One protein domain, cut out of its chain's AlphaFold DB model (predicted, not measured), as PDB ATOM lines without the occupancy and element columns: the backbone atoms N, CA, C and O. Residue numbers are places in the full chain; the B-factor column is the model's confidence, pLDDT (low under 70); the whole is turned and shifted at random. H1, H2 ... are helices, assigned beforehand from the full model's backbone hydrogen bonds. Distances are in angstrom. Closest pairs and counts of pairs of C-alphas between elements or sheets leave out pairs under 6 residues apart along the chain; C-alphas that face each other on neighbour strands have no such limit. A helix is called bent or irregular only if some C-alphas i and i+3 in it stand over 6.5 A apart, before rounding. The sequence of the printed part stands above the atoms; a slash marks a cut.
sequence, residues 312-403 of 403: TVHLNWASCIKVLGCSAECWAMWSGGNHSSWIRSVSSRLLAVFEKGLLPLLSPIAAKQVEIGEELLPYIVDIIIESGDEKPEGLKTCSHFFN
ATOM      1  N   THR A 312     257.949 139.187 228.236       54.03
ATOM      2  CA  THR A 312     257.120 140.406 228.208       54.03
ATOM      3  C   THR A 312     256.454 140.614 229.554       54.03
ATOM      4  O   THR A 312     255.331 140.167 229.800       54.03
ATOM      5  N   VAL A 313     257.181 141.290 230.438       65.69
ATOM      6  CA  VAL A 313     256.677 141.745 231.727       65.69
ATOM      7  C   VAL A 313     255.698 142.895 231.479       65.69
ATOM      8  O   VAL A 313     256.090 144.036 231.259       65.69
ATOM      9  N   HIS A 314     254.399 142.597 231.475       73.69
ATOM     10  CA  HIS A 314     253.367 143.631 231.405       73.69
ATOM     11  C   HIS A 314     253.136 144.230 232.798       73.69
ATOM     12  O   HIS A 314     252.477 143.635 233.656       73.69
ATOM     13  N   LEU A 315     253.706 145.418 233.007       77.44
ATOM     14  CA  LEU A 315     253.471 146.260 234.174       77.44
ATOM     15  C   LEU A 315     252.213 147.104 233.975       77.44
ATOM     16  O   LEU A 315     252.094 147.853 233.004       77.44
ATOM     17  N   ASN A 316     251.291 147.037 234.934       80.94
ATOM     18  CA  ASN A 316     250.182 147.977 234.989       80.94
ATOM     19  C   ASN A 316     250.643 149.261 235.682       80.94
ATOM     20  O   ASN A 316     250.601 149.361 236.909       80.94
ATOM     21  N   TRP A 317     251.076 150.255 234.906       75.69
ATOM     22  CA  TRP A 317     251.559 151.526 235.455       75.69
ATOM     23  C   TRP A 317     250.515 152.266 236.297       75.69
ATOM     24  O   TRP A 317     250.884 152.894 237.283       75.69
ATOM     25  N   ALA A 318     249.220 152.152 235.995       77.50
ATOM     26  CA  ALA A 318     248.176 152.771 236.814       77.50
ATOM     27  C   ALA A 318     248.076 152.114 238.204       77.50
ATOM     28  O   ALA A 318     247.994 152.808 239.219       77.50
ATOM     29  N   SER A 319     248.152 150.781 238.267       78.25
ATOM     30  CA  SER A 319     248.246 150.029 239.526       78.25
ATOM     31  C   SER A 319     249.560 150.312 240.248       78.25
ATOM     32  O   SER A 319     249.556 150.490 241.463       78.25
ATOM     33  N   CYS A 320     250.661 150.433 239.502       73.81
ATOM     34  CA  CYS A 320     251.969 150.809 240.021       73.81
ATOM     35  C   CYS A 320     251.896 152.178 240.699       73.81
ATOM     36  O   CYS A 320     252.186 152.282 241.877       73.81
ATOM     37  N   ILE A 321     251.396 153.210 240.019       74.06
ATOM     38  CA  ILE A 321     251.243 154.564 240.569       74.06
ATOM     39  C   ILE A 321     250.282 154.573 241.759       74.06
ATOM     40  O   ILE A 321     250.533 155.271 242.730       74.06
ATOM     41  N   LYS A 322     249.206 153.784 241.747       79.38
ATOM     42  CA  LYS A 322     248.301 153.684 242.901       79.38
ATOM     43  C   LYS A 322     248.983 153.058 244.126       79.38
ATOM     44  O   LYS A 322     248.728 153.471 245.254       79.38
ATOM     45  N   VAL A 323     249.836 152.060 243.904       74.06
ATOM     46  CA  VAL A 323     250.579 151.341 244.949       74.06
ATOM     47  C   VAL A 323     251.779 152.152 245.450       74.06
ATOM     48  O   VAL A 323     251.978 152.267 246.656       74.06
ATOM     49  N   LEU A 324     252.556 152.722 244.529       67.00
ATOM     50  CA  LEU A 324     253.763 153.513 244.775       67.00
ATOM     51  C   LEU A 324     253.443 154.940 245.232       67.00
ATOM     52  O   LEU A 324     254.180 155.491 246.038       67.00
ATOM     53  N   GLY A 325     252.367 155.526 244.704       61.78
ATOM     54  CA  GLY A 325     251.890 156.889 244.965       61.78
ATOM     55  C   GLY A 325     250.992 157.011 246.193       61.78
ATOM     56  O   GLY A 325     250.360 158.047 246.394       61.78
ATOM     57  N   CYS A 326     250.946 155.977 247.038       57.16
ATOM     58  CA  CYS A 326     250.617 156.186 248.445       57.16
ATOM     59  C   CYS A 326     251.624 157.195 249.039       57.16
ATOM     60  O   CYS A 326     252.750 157.286 248.549       57.16
ATOM     61  N   SER A 327     251.207 157.989 250.036       61.78
ATOM     62  CA  SER A 327     252.007 159.075 250.634       61.78
ATOM     63  C   SER A 327     253.475 158.669 250.833       61.78
ATOM     64  O   SER A 327     253.759 157.504 251.106       61.78
ATOM     65  N   ALA A 328     254.418 159.618 250.731       63.62
ATOM     66  CA  ALA A 328     255.861 159.382 250.931       63.62
ATOM     67  C   ALA A 328     256.190 158.572 252.210       63.62
ATOM     68  O   ALA A 328     257.218 157.906 252.301       63.62
ATOM     69  N   GLU A 329     255.267 158.568 253.169       62.41
ATOM     70  CA  GLU A 329     255.241 157.753 254.380       62.41
ATOM     71  C   GLU A 329     255.278 156.231 254.135       62.41
ATOM     72  O   GLU A 329     255.790 155.512 254.983       62.41
ATOM     73  N   CYS A 330     254.791 155.715 253.000       61.72
ATOM     74  CA  CYS A 330     254.839 154.279 252.678       61.72
ATOM     75  C   CYS A 330     256.247 153.791 252.292       61.72
ATOM     76  O   CYS A 330     256.547 152.603 252.429       61.72
ATOM     77  N   TRP A 331     257.101 154.705 251.824       69.06
ATOM     78  CA  TRP A 331     258.503 154.446 251.478       69.06
ATOM     79  C   TRP A 331     259.467 154.867 252.578       69.06
ATOM     80  O   TRP A 331     260.583 154.359 252.645       69.06
ATOM     81  N   ALA A 332     259.035 155.760 253.470       69.94
ATOM     82  CA  ALA A 332     259.771 156.045 254.683       69.94
ATOM     83  C   ALA A 332     259.881 154.747 255.490       69.94
ATOM     84  O   ALA A 332     258.884 154.207 255.965       69.94
ATOM     85  N   MET A 333     261.109 154.261 255.660       59.31
ATOM     86  CA  MET A 333     261.461 152.987 256.304       59.31
ATOM     87  C   MET A 333     260.981 152.880 257.784       59.31
ATOM     88  O   MET A 333     261.287 151.916 258.475       59.31
ATOM     89  N   TRP A 334     260.224 153.863 258.297       60.53
ATOM     90  CA  TRP A 334     259.941 154.075 259.718       60.53
ATOM     91  C   TRP A 334     258.592 154.766 259.993       60.53
ATOM     92  O   TRP A 334     258.490 155.562 260.924       60.53
ATOM     93  N   SER A 335     257.517 154.454 259.263       58.22
ATOM     94  CA  SER A 335     256.158 154.905 259.631       58.22
ATOM     95  C   SER A 335     255.591 154.186 260.882       58.22
ATOM     96  O   SER A 335     254.397 153.902 260.959       58.22
ATOM     97  N   GLY A 336     256.449 153.817 261.844       69.75
ATOM     98  CA  GLY A 336     256.095 153.128 263.092       69.75
ATOM     99  C   GLY A 336     255.998 151.594 263.028       69.75
ATOM    100  O   GLY A 336     255.647 150.982 264.035       69.75
ATOM    101  N   GLY A 337     256.298 150.959 261.888       79.75
ATOM    102  CA  GLY A 337     256.319 149.494 261.728       79.75
ATOM    103  C   GLY A 337     257.705 148.864 261.937       79.75
ATOM    104  O   GLY A 337     258.715 149.560 261.920       79.75
ATOM    105  N   ASN A 338     257.770 147.536 262.109       89.56
ATOM    106  CA  ASN A 338     259.044 146.801 262.112       89.56
ATOM    107  C   ASN A 338     259.491 146.451 260.679       89.56
ATOM    108  O   ASN A 338     258.656 146.319 259.780       89.56
ATOM    109  N   HIS A 339     260.798 146.259 260.484       89.94
ATOM    110  CA  HIS A 339     261.415 145.943 259.185       89.94
ATOM    111  C   HIS A 339     260.686 144.823 258.431       89.94
ATOM    112  O   HIS A 339     260.323 144.980 257.268       89.94
ATOM    113  N   SER A 340     260.356 143.723 259.112       92.50
ATOM    114  CA  SER A 340     259.687 142.585 258.474       92.50
ATOM    115  C   SER A 340     258.286 142.912 257.958       92.50
ATOM    116  O   SER A 340     257.885 142.419 256.907       92.50
ATOM    117  N   SER A 341     257.520 143.728 258.685       90.62
ATOM    118  CA  SER A 341     256.202 144.191 258.236       90.62
ATOM    119  C   SER A 341     256.312 145.104 257.016       90.62
ATOM    120  O   SER A 341     255.504 144.987 256.091       90.62
ATOM    121  N   TRP A 342     257.351 145.943 256.980       90.12
ATOM    122  CA  TRP A 342     257.635 146.825 255.857       90.12
ATOM    123  C   TRP A 342     258.018 146.026 254.608       90.12
ATOM    124  O   TRP A 342     257.335 146.148 253.593       90.12
ATOM    125  N   ILE A 343     258.997 145.118 254.705       93.00
ATOM    126  CA  ILE A 343     259.411 144.259 253.587       93.00
ATOM    127  C   ILE A 343     258.236 143.444 253.048       93.00
ATOM    128  O   ILE A 343     257.995 143.465 251.841       93.00
ATOM    129  N   ARG A 344     257.469 142.758 253.909       93.19
ATOM    130  CA  ARG A 344     256.304 141.962 253.480       93.19
ATOM    131  C   ARG A 344     255.287 142.813 252.729       93.19
ATOM    132  O   ARG A 344     254.766 142.390 251.701       93.19
ATOM    133  N   SER A 345     255.003 144.016 253.229       91.12
ATOM    134  CA  SER A 345     254.056 144.941 252.603       91.12
ATOM    135  C   SER A 345     254.570 145.451 251.256       91.12
ATOM    136  O   SER A 345     253.844 145.392 250.268       91.12
ATOM    137  N   VAL A 346     255.817 145.923 251.192       90.69
ATOM    138  CA  VAL A 346     256.397 146.498 249.972       90.69
ATOM    139  C   VAL A 346     256.569 145.430 248.894       90.69
ATOM    140  O   VAL A 346     256.018 145.578 247.806       90.69
ATOM    141  N   SER A 347     257.253 144.326 249.200       93.19
ATOM    142  CA  SER A 347     257.516 143.251 248.232       93.19
ATOM    143  C   SER A 347     256.224 142.637 247.679       93.19
ATOM    144  O   SER A 347     256.074 142.525 246.464       93.19
ATOM    145  N   SER A 348     255.244 142.315 248.534       93.38
ATOM    146  CA  SER A 348     253.970 141.742 248.075       93.38
ATOM    147  C   SER A 348     253.163 142.705 247.206       93.38
ATOM    148  O   SER A 348     252.595 142.280 246.197       93.38
ATOM    149  N   ARG A 349     253.128 143.999 247.548       90.88
ATOM    150  CA  ARG A 349     252.431 145.011 246.749       90.88
ATOM    151  C   ARG A 349     253.104 145.229 245.401       90.88
ATOM    152  O   ARG A 349     252.391 145.289 244.407       90.88
ATOM    153  N   LEU A 350     254.436 145.306 245.351       90.56
ATOM    154  CA  LEU A 350     255.177 145.439 244.092       90.56
ATOM    155  C   LEU A 350     254.963 144.223 243.184       90.56
ATOM    156  O   LEU A 350     254.669 144.385 242.004       90.56
ATOM    157  N   LEU A 351     255.016 143.011 243.740       91.75
ATOM    158  CA  LEU A 351     254.723 141.781 242.998       91.75
ATOM    159  C   LEU A 351     253.288 141.753 242.447       91.75
ATOM    160  O   LEU A 351     253.058 141.217 241.367       91.75
ATOM    161  N   ALA A 352     252.325 142.358 243.149       90.94
ATOM    162  CA  ALA A 352     250.932 142.435 242.707       90.94
ATOM    163  C   ALA A 352     250.678 143.461 241.582       90.94
ATOM    164  O   ALA A 352     249.585 143.477 241.020       90.94
ATOM    165  N   VAL A 353     251.648 144.325 241.252       87.69
ATOM    166  CA  VAL A 353     251.522 145.302 240.149       87.69
ATOM    167  C   VAL A 353     251.621 144.629 238.776       87.69
ATOM    168  O   VAL A 353     251.073 145.133 237.793       87.69
ATOM    169  N   PHE A 354     252.323 143.501 238.692       85.94
ATOM    170  CA  PHE A 354     252.444 142.742 237.455       85.94
ATOM    171  C   PHE A 354     251.091 142.091 237.116       85.94
ATOM    172  O   PHE A 354     250.420 141.540 237.983       85.94
ATOM    173  N   GLU A 355     250.653 142.162 235.858       81.00
ATOM    174  CA  GLU A 355     249.325 141.635 235.488       81.00
ATOM    175  C   GLU A 355     249.339 140.133 235.203       81.00
ATOM    176  O   GLU A 355     248.322 139.451 235.330       81.00
ATOM    177  N   LYS A 356     250.483 139.624 234.738       80.06
ATOM    178  CA  LYS A 356     250.637 138.268 234.206       80.06
ATOM    179  C   LYS A 356     251.995 137.688 234.590       80.06
ATOM    180  O   LYS A 356     252.922 138.414 234.942       80.06
ATOM    181  N   GLY A 357     252.110 136.369 234.462       79.00
ATOM    182  CA  GLY A 357     253.352 135.634 234.686       79.00
ATOM    183  C   GLY A 357     253.530 135.163 236.128       79.00
ATOM    184  O   GLY A 357     252.570 135.033 236.884       79.00
ATOM    185  N   LEU A 358     254.778 134.863 236.488       78.88
ATOM    186  CA  LEU A 358     255.130 134.228 237.762       78.88
ATOM    187  C   LEU A 358     255.136 135.209 238.946       78.88
ATOM    188  O   LEU A 358     254.812 134.823 240.065       78.88
ATOM    189  N   LEU A 359     255.494 136.474 238.708       86.75
ATOM    190  CA  LEU A 359     255.698 137.473 239.764       86.75
ATOM    191  C   LEU A 359     254.439 137.735 240.615       86.75
ATOM    192  O   LEU A 359     254.549 137.678 241.840       86.75
ATOM    193  N   PRO A 360     253.229 137.900 240.045       87.44
ATOM    194  CA  PRO A 360     252.012 138.071 240.848       87.44
ATOM    195  C   PRO A 360     251.728 136.887 241.769       87.44
ATOM    196  O   PRO A 360     251.234 137.068 242.882       87.44
ATOM    197  N   LEU A 361     252.082 135.673 241.336       84.69
ATOM    198  CA  LEU A 361     251.880 134.449 242.113       84.69
ATOM    199  C   LEU A 361     252.783 134.397 243.355       84.69
ATOM    200  O   LEU A 361     252.451 133.712 244.320       84.69
ATOM    201  N   LEU A 362     253.896 135.141 243.366       87.12
ATOM    202  CA  LEU A 362     254.800 135.256 244.514       87.12
ATOM    203  C   LEU A 362     254.305 136.266 245.560       87.12
ATOM    204  O   LEU A 362     254.753 136.213 246.705       87.12
ATOM    205  N   SER A 363     253.365 137.155 245.215       94.00
ATOM    206  CA  SER A 363     252.858 138.191 246.130       94.00
ATOM    207  C   SER A 363     252.331 137.622 247.462       94.00
ATOM    208  O   SER A 363     252.778 138.083 248.518       94.00
ATOM    209  N   PRO A 364     251.482 136.570 247.481       91.31
ATOM    210  CA  PRO A 364     251.011 135.970 248.732       91.31
ATOM    211  C   PRO A 364     252.125 135.321 249.563       91.31
ATOM    212  O   PRO A 364     252.000 135.233 250.784       91.31
ATOM    213  N   ILE A 365     253.201 134.856 248.913       88.06
ATOM    214  CA  ILE A 365     254.359 134.246 249.576       88.06
ATOM    215  C   ILE A 365     255.190 135.336 250.252       88.06
ATOM    216  O   ILE A 365     255.448 135.243 251.451       88.06
ATOM    217  N   ALA A 366     255.532 136.397 249.519       92.38
ATOM    218  CA  ALA A 366     256.284 137.537 250.038       92.38
ATOM    219  C   ALA A 366     255.527 138.284 251.153       92.38
ATOM    220  O   ALA A 366     256.130 138.789 252.096       92.38
ATOM    221  N   ALA A 367     254.188 138.283 251.117       92.19
ATOM    222  CA  ALA A 367     253.359 138.835 252.192       92.19
ATOM    223  C   ALA A 367     253.495 138.069 253.522       92.19
ATOM    224  O   ALA A 367     253.157 138.605 254.578       92.19
ATOM    225  N   LYS A 368     253.961 136.814 253.488       90.88
ATOM    226  CA  LYS A 368     254.084 135.936 254.662       90.88
ATOM    227  C   LYS A 368     255.535 135.720 255.079       90.88
ATOM    228  O   LYS A 368     255.843 135.854 256.263       90.88
ATOM    229  N   GLN A 369     256.420 135.452 254.123       91.06
ATOM    230  CA  GLN A 369     257.834 135.147 254.351       91.06
ATOM    231  C   GLN A 369     258.696 136.374 254.053       91.06
ATOM    232  O   GLN A 369     258.785 136.808 252.904       91.06
ATOM    233  N   VAL A 370     259.306 136.943 255.096       93.44
ATOM    234  CA  VAL A 370     260.075 138.191 254.980       93.44
ATOM    235  C   VAL A 370     261.345 137.978 254.164       93.44
ATOM    236  O   VAL A 370     261.642 138.788 253.300       93.44
ATOM    237  N   GLU A 371     262.010 136.845 254.359       91.81
ATOM    238  CA  GLU A 371     263.282 136.471 253.741       91.81
ATOM    239  C   GLU A 371     263.150 136.389 252.214       91.81
ATOM    240  O   GLU A 371     264.015 136.834 251.466       91.81
ATOM    241  N   ILE A 372     262.013 135.880 251.728       88.00
ATOM    242  CA  ILE A 372     261.707 135.837 250.290       88.00
ATOM    243  C   ILE A 372     261.449 137.244 249.756       88.00
ATOM    244  O   ILE A 372     261.871 137.568 248.649       88.00
ATOM    245  N   GLY A 373     260.765 138.080 250.538       93.31
ATOM    246  CA  GLY A 373     260.574 139.485 250.204       93.31
ATOM    247  C   GLY A 373     261.903 140.231 250.070       93.31
ATOM    248  O   GLY A 373     262.075 140.947 249.091       93.31
ATOM    249  N   GLU A 374     262.842 140.029 250.998       93.19
ATOM    250  CA  GLU A 374     264.177 140.653 250.980       93.19
ATOM    251  C   GLU A 374     264.986 140.237 249.751       93.19
ATOM    252  O   GLU A 374     265.550 141.085 249.066       93.19
ATOM    253  N   GLU A 375     264.993 138.945 249.435       90.88
ATOM    254  CA  GLU A 375     265.784 138.395 248.334       90.88
ATOM    255  C   GLU A 375     265.213 138.734 246.948       90.88
ATOM    256  O   GLU A 375     265.966 138.837 245.980       90.88
ATOM    257  N   LEU A 376     263.891 138.911 246.827       88.94
ATOM    258  CA  LEU A 376     263.245 139.282 245.562       88.94
ATOM    259  C   LEU A 376     263.243 140.790 245.307       88.94
ATOM    260  O   LEU A 376     263.193 141.198 244.146       88.94
ATOM    261  N   LEU A 377     263.255 141.614 246.357       92.31
ATOM    262  CA  LEU A 377     263.054 143.059 246.240       92.31
ATOM    263  C   LEU A 377     264.027 143.742 245.260       92.31
ATOM    264  O   LEU A 377     263.522 144.487 244.419       92.31
ATOM    265  N   PRO A 378     265.351 143.472 245.275       89.88
ATOM    266  CA  PRO A 378     266.284 144.087 244.327       89.88
ATOM    267  C   PRO A 378     265.910 143.798 242.872       89.88
ATOM    268  O   PRO A 378     265.785 144.713 242.069       89.88
ATOM    269  N   TYR A 379     265.588 142.541 242.557       87.69
ATOM    270  CA  TYR A 379     265.217 142.144 241.200       87.69
ATOM    271  C   TYR A 379     263.890 142.757 240.749       87.69
ATOM    272  O   TYR A 379     263.740 143.131 239.592       87.69
ATOM    273  N   ILE A 380     262.904 142.852 241.648       88.38
ATOM    274  CA  ILE A 380     261.619 143.486 241.332       88.38
ATOM    275  C   ILE A 380     261.836 144.966 241.001       88.38
ATOM    276  O   ILE A 380     261.235 145.477 240.056       88.38
ATOM    277  N   VAL A 381     262.688 145.644 241.773       86.81
ATOM    278  CA  VAL A 381     263.049 147.045 241.544       86.81
ATOM    279  C   VAL A 381     263.781 147.199 240.212       86.81
ATOM    280  O   VAL A 381     263.374 148.048 239.423       86.81
ATOM    281  N   ASP A 382     264.763 146.346 239.920       85.50
ATOM    282  CA  ASP A 382     265.492 146.357 238.647       85.50
ATOM    283  C   ASP A 382     264.543 146.185 237.456       85.50
ATOM    284  O   ASP A 382     264.549 147.011 236.546       85.50
ATOM    285  N   ILE A 383     263.627 145.210 237.508       84.12
ATOM    286  CA  ILE A 383     262.612 145.010 236.461       84.12
ATOM    287  C   ILE A 383     261.756 146.265 236.264       84.12
ATOM    288  O   ILE A 383     261.474 146.653 235.131       84.12
ATOM    289  N   ILE A 384     261.302 146.895 237.353       83.44
ATOM    290  CA  ILE A 384     260.474 148.107 237.281       83.44
ATOM    291  C   ILE A 384     261.269 149.268 236.671       83.44
ATOM    292  O   ILE A 384     260.710 150.041 235.892       83.44
ATOM    293  N   ILE A 385     262.558 149.390 237.006       82.12
ATOM    294  CA  ILE A 385     263.453 150.419 236.465       82.12
ATOM    295  C   ILE A 385     263.705 150.193 234.971       82.12
ATOM    296  O   ILE A 385     263.652 151.158 234.210       82.12
ATOM    297  N   GLU A 386     263.957 148.953 234.554       82.56
ATOM    298  CA  GLU A 386     264.222 148.583 233.158       82.56
ATOM    299  C   GLU A 386     262.980 148.703 232.265       82.56
ATOM    300  O   GLU A 386     263.096 148.973 231.073       82.56
ATOM    301  N   SER A 387     261.782 148.537 232.830       79.06
ATOM    302  CA  SER A 387     260.525 148.509 232.070       79.06
ATOM    303  C   SER A 387     259.875 149.884 231.840       79.06
ATOM    304  O   SER A 387     258.788 149.952 231.260       79.06
ATOM    305  N   GLY A 388     260.461 150.978 232.338       70.75
ATOM    306  CA  GLY A 388     259.857 152.314 232.280       70.75
ATOM    307  C   GLY A 388     260.637 153.325 231.443       70.75
ATOM    308  O   GLY A 388     261.693 153.778 231.875       70.75
ATOM    309  N   ASP A 389     260.051 153.783 230.330       56.03
ATOM    310  CA  ASP A 389     260.539 154.958 229.580       56.03
ATOM    311  C   ASP A 389     260.263 156.284 230.333       56.03
ATOM    312  O   ASP A 389     261.028 157.243 230.222       56.03
ATOM    313  N   GLU A 390     259.223 156.335 231.179       60.56
ATOM    314  CA  GLU A 390     258.900 157.469 232.060       60.56
ATOM    315  C   GLU A 390     258.865 157.027 233.532       60.56
ATOM    316  O   GLU A 390     257.891 156.460 234.024       60.56
ATOM    317  N   LYS A 391     259.956 157.282 234.265       57.88
ATOM    318  CA  LYS A 391     260.070 156.939 235.692       57.88
ATOM    319  C   LYS A 391     259.099 157.785 236.535       57.88
ATOM    320  O   LYS A 391     259.250 159.013 236.530       57.88
ATOM    321  N   PRO A 392     258.192 157.180 237.331       59.81
ATOM    322  CA  PRO A 392     257.384 157.912 238.298       59.81
ATOM    323  C   PRO A 392     258.280 158.705 239.248       59.81
ATOM    324  O   PRO A 392     259.305 158.205 239.716       59.81
ATOM    325  N   GLU A 393     257.889 159.934 239.565       58.44
ATOM    326  CA  GLU A 393     258.693 160.855 240.374       58.44
ATOM    327  C   GLU A 393     259.037 160.279 241.762       58.44
ATOM    328  O   GLU A 393     260.150 160.463 242.241       58.44
ATOM    329  N   GLY A 394     258.157 159.448 242.336       57.25
ATOM    330  CA  GLY A 394     258.414 158.732 243.594       57.25
ATOM    331  C   GLY A 394     259.523 157.669 243.529       57.25
ATOM    332  O   GLY A 394     260.224 157.459 244.518       57.25
ATOM    333  N   LEU A 395     259.747 157.032 242.371       56.25
ATOM    334  CA  LEU A 395     260.847 156.071 242.182       56.25
ATOM    335  C   LEU A 395     262.195 156.774 241.999       56.25
ATOM    336  O   LEU A 395     263.222 156.240 242.414       56.25
ATOM    337  N   LYS A 396     262.201 157.994 241.442       60.97
ATOM    338  CA  LYS A 396     263.417 158.819 241.365       60.97
ATOM    339  C   LYS A 396     263.945 159.121 242.769       60.97
ATOM    340  O   LYS A 396     265.136 158.953 243.013       60.97
ATOM    341  N   THR A 397     263.061 159.444 243.712       55.75
ATOM    342  CA  THR A 397     263.421 159.667 245.121       55.75
ATOM    343  C   THR A 397     263.928 158.396 245.808       55.75
ATOM    344  O   THR A 397     264.835 158.470 246.631       55.75
ATOM    345  N   CYS A 398     263.394 157.225 245.442       50.53
ATOM    346  CA  CYS A 398     263.820 155.934 245.994       50.53
ATOM    347  C   CYS A 398     265.159 155.440 245.428       50.53
ATOM    348  O   CYS A 398     265.892 154.760 246.135       50.53
ATOM    349  N   SER A 399     265.525 155.800 244.193       52.69
ATOM    350  CA  SER A 399     266.803 155.383 243.586       52.69
ATOM    351  C   SER A 399     268.051 155.859 244.353       52.69
ATOM    352  O   SER A 399     269.122 155.279 244.207       52.69
ATOM    353  N   HIS A 400     267.907 156.864 245.224       54.28
ATOM    354  CA  HIS A 400     268.948 157.301 246.160       54.28
ATOM    355  C   HIS A 400     269.105 156.409 247.402       54.28
ATOM    356  O   HIS A 400     270.091 156.554 248.111       54.28
ATOM    357  N   PHE A 401     268.149 155.521 247.686       49.47
ATOM    358  CA  PHE A 401     268.196 154.592 248.822       49.47
ATOM    359  C   PHE A 401     268.737 153.203 248.455       49.47
ATOM    360  O   PHE A 401     269.050 152.432 249.358       49.47
ATOM    361  N   PHE A 402     268.805 152.872 247.161       47.25
ATOM    362  CA  PHE A 402     269.201 151.544 246.666       47.25
ATOM    363  C   PHE A 402     270.563 151.517 245.945       47.25
ATOM    364  O   PHE A 402     271.052 150.428 245.654       47.25
ATOM    365  N   ASN A 403     271.164 152.683 245.672       41.16
ATOM    366  CA  ASN A 403     272.597 152.818 245.365       41.16
ATOM    367  C   ASN A 403     273.367 153.032 246.666       41.16
ATOM    368  O   ASN A 403     274.512 152.540 246.754       41.16
TER     369      ASN A 403
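This is residues 312 to 403 of the 403 residues of an uncharacterized protein of Oncopeltus fasciatus (UniProt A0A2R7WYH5). H2 lies between two other helices, packing side by side with H3 as a helical hairpin and packing on the longest helix, H4, at a steep tilt, and the centres of H2, H3 and H4 make a triangle. H1 meets this core at the end of H2, and H5 lies on the far side of the domain from H3, near H4 and close to H1. The 92 printed residues hold five named helices, in the order H1, H2, H3, H4, H5, and no named strand; the class is all helix, with 56 residues in the helices. The whole is compact, with a radius of gyration of the C-alphas of 12.4 A, and it spans 34 by 27 by 23 A.

H4, residues 370 to 386, is 24.5 A from first to last C-alpha and begins with C-alpha 370 at (260.075, 138.191, 254.980). It has a kink of 37 degrees near residue 377 and is only just irregular, C-alphas 375 and 378 being 7.0 A apart. H2, residues 339 to 351, measures 18.0 A. H3, residues 359 to 366, measures 10.3 A and is only just irregular, with C-alphas 361 and 364 at 6.8 A. H1, residues 317 to 324, measures 9.8 A and begins with C-alpha 317 at (251.559, 151.526, 235.455). H5, residues 393 to 402, measures 15.4 A and ends with C-alpha 402 at (269.201, 151.544, 246.666).

H2 is the hub, touching three helices. It touches H4 at a steep tilt of 43 degrees, the same way, with C-alphas of Ser 347 and Gly 373 closest at 5.2 A. H2 and H3 form a helical hairpin at a shallow tilt of 19 degrees, opposite ways; the closest C-alphas, of Ser 348 and Ser 363, are 4.2 A apart. H3 and H4 only just touch, with 3 pairs of C-alphas within 8 A, and only at the corner; Ala 366 and Gly 373 have the closest C-alphas, at 4.7 A. H1 and H2, also a helical hairpin, only just touch, with 3 pairs of C-alphas within 8 A; H2 does so with residues 349 to 350 alone, and the closest C-alphas, of Val 323 and Arg 349, are 6.8 A apart. H5 is close to but not clearly touching H1, with C-alphas of Leu 324 and Gly 394 at 7.1 A, and H4 and H5 are near each other. H1 is apart from H3 and H4, and H5 from H2 and H3. In H1 and H2 every O i to N i+4 pair is within hydrogen-bond range; the count is 11 of 13 in H4, 3 of 6 in H5 and 1 of 4 in H3, where 4 of 5 O i to N i+3 pairs are within range.

The C-alphas of Thr 312 and Gly 336, the two farthest apart, are 37.1 A from each other. The printed part has no cut, and residue 403 is the chain's last. The link from H1 to H2, residues 325 to 338, is long, and that from H3 to H4 is tight. The mean pLDDT of the printed part is 77.2; it is under 70 at residues 312 to 313, 324 to 336 and 389 to 403.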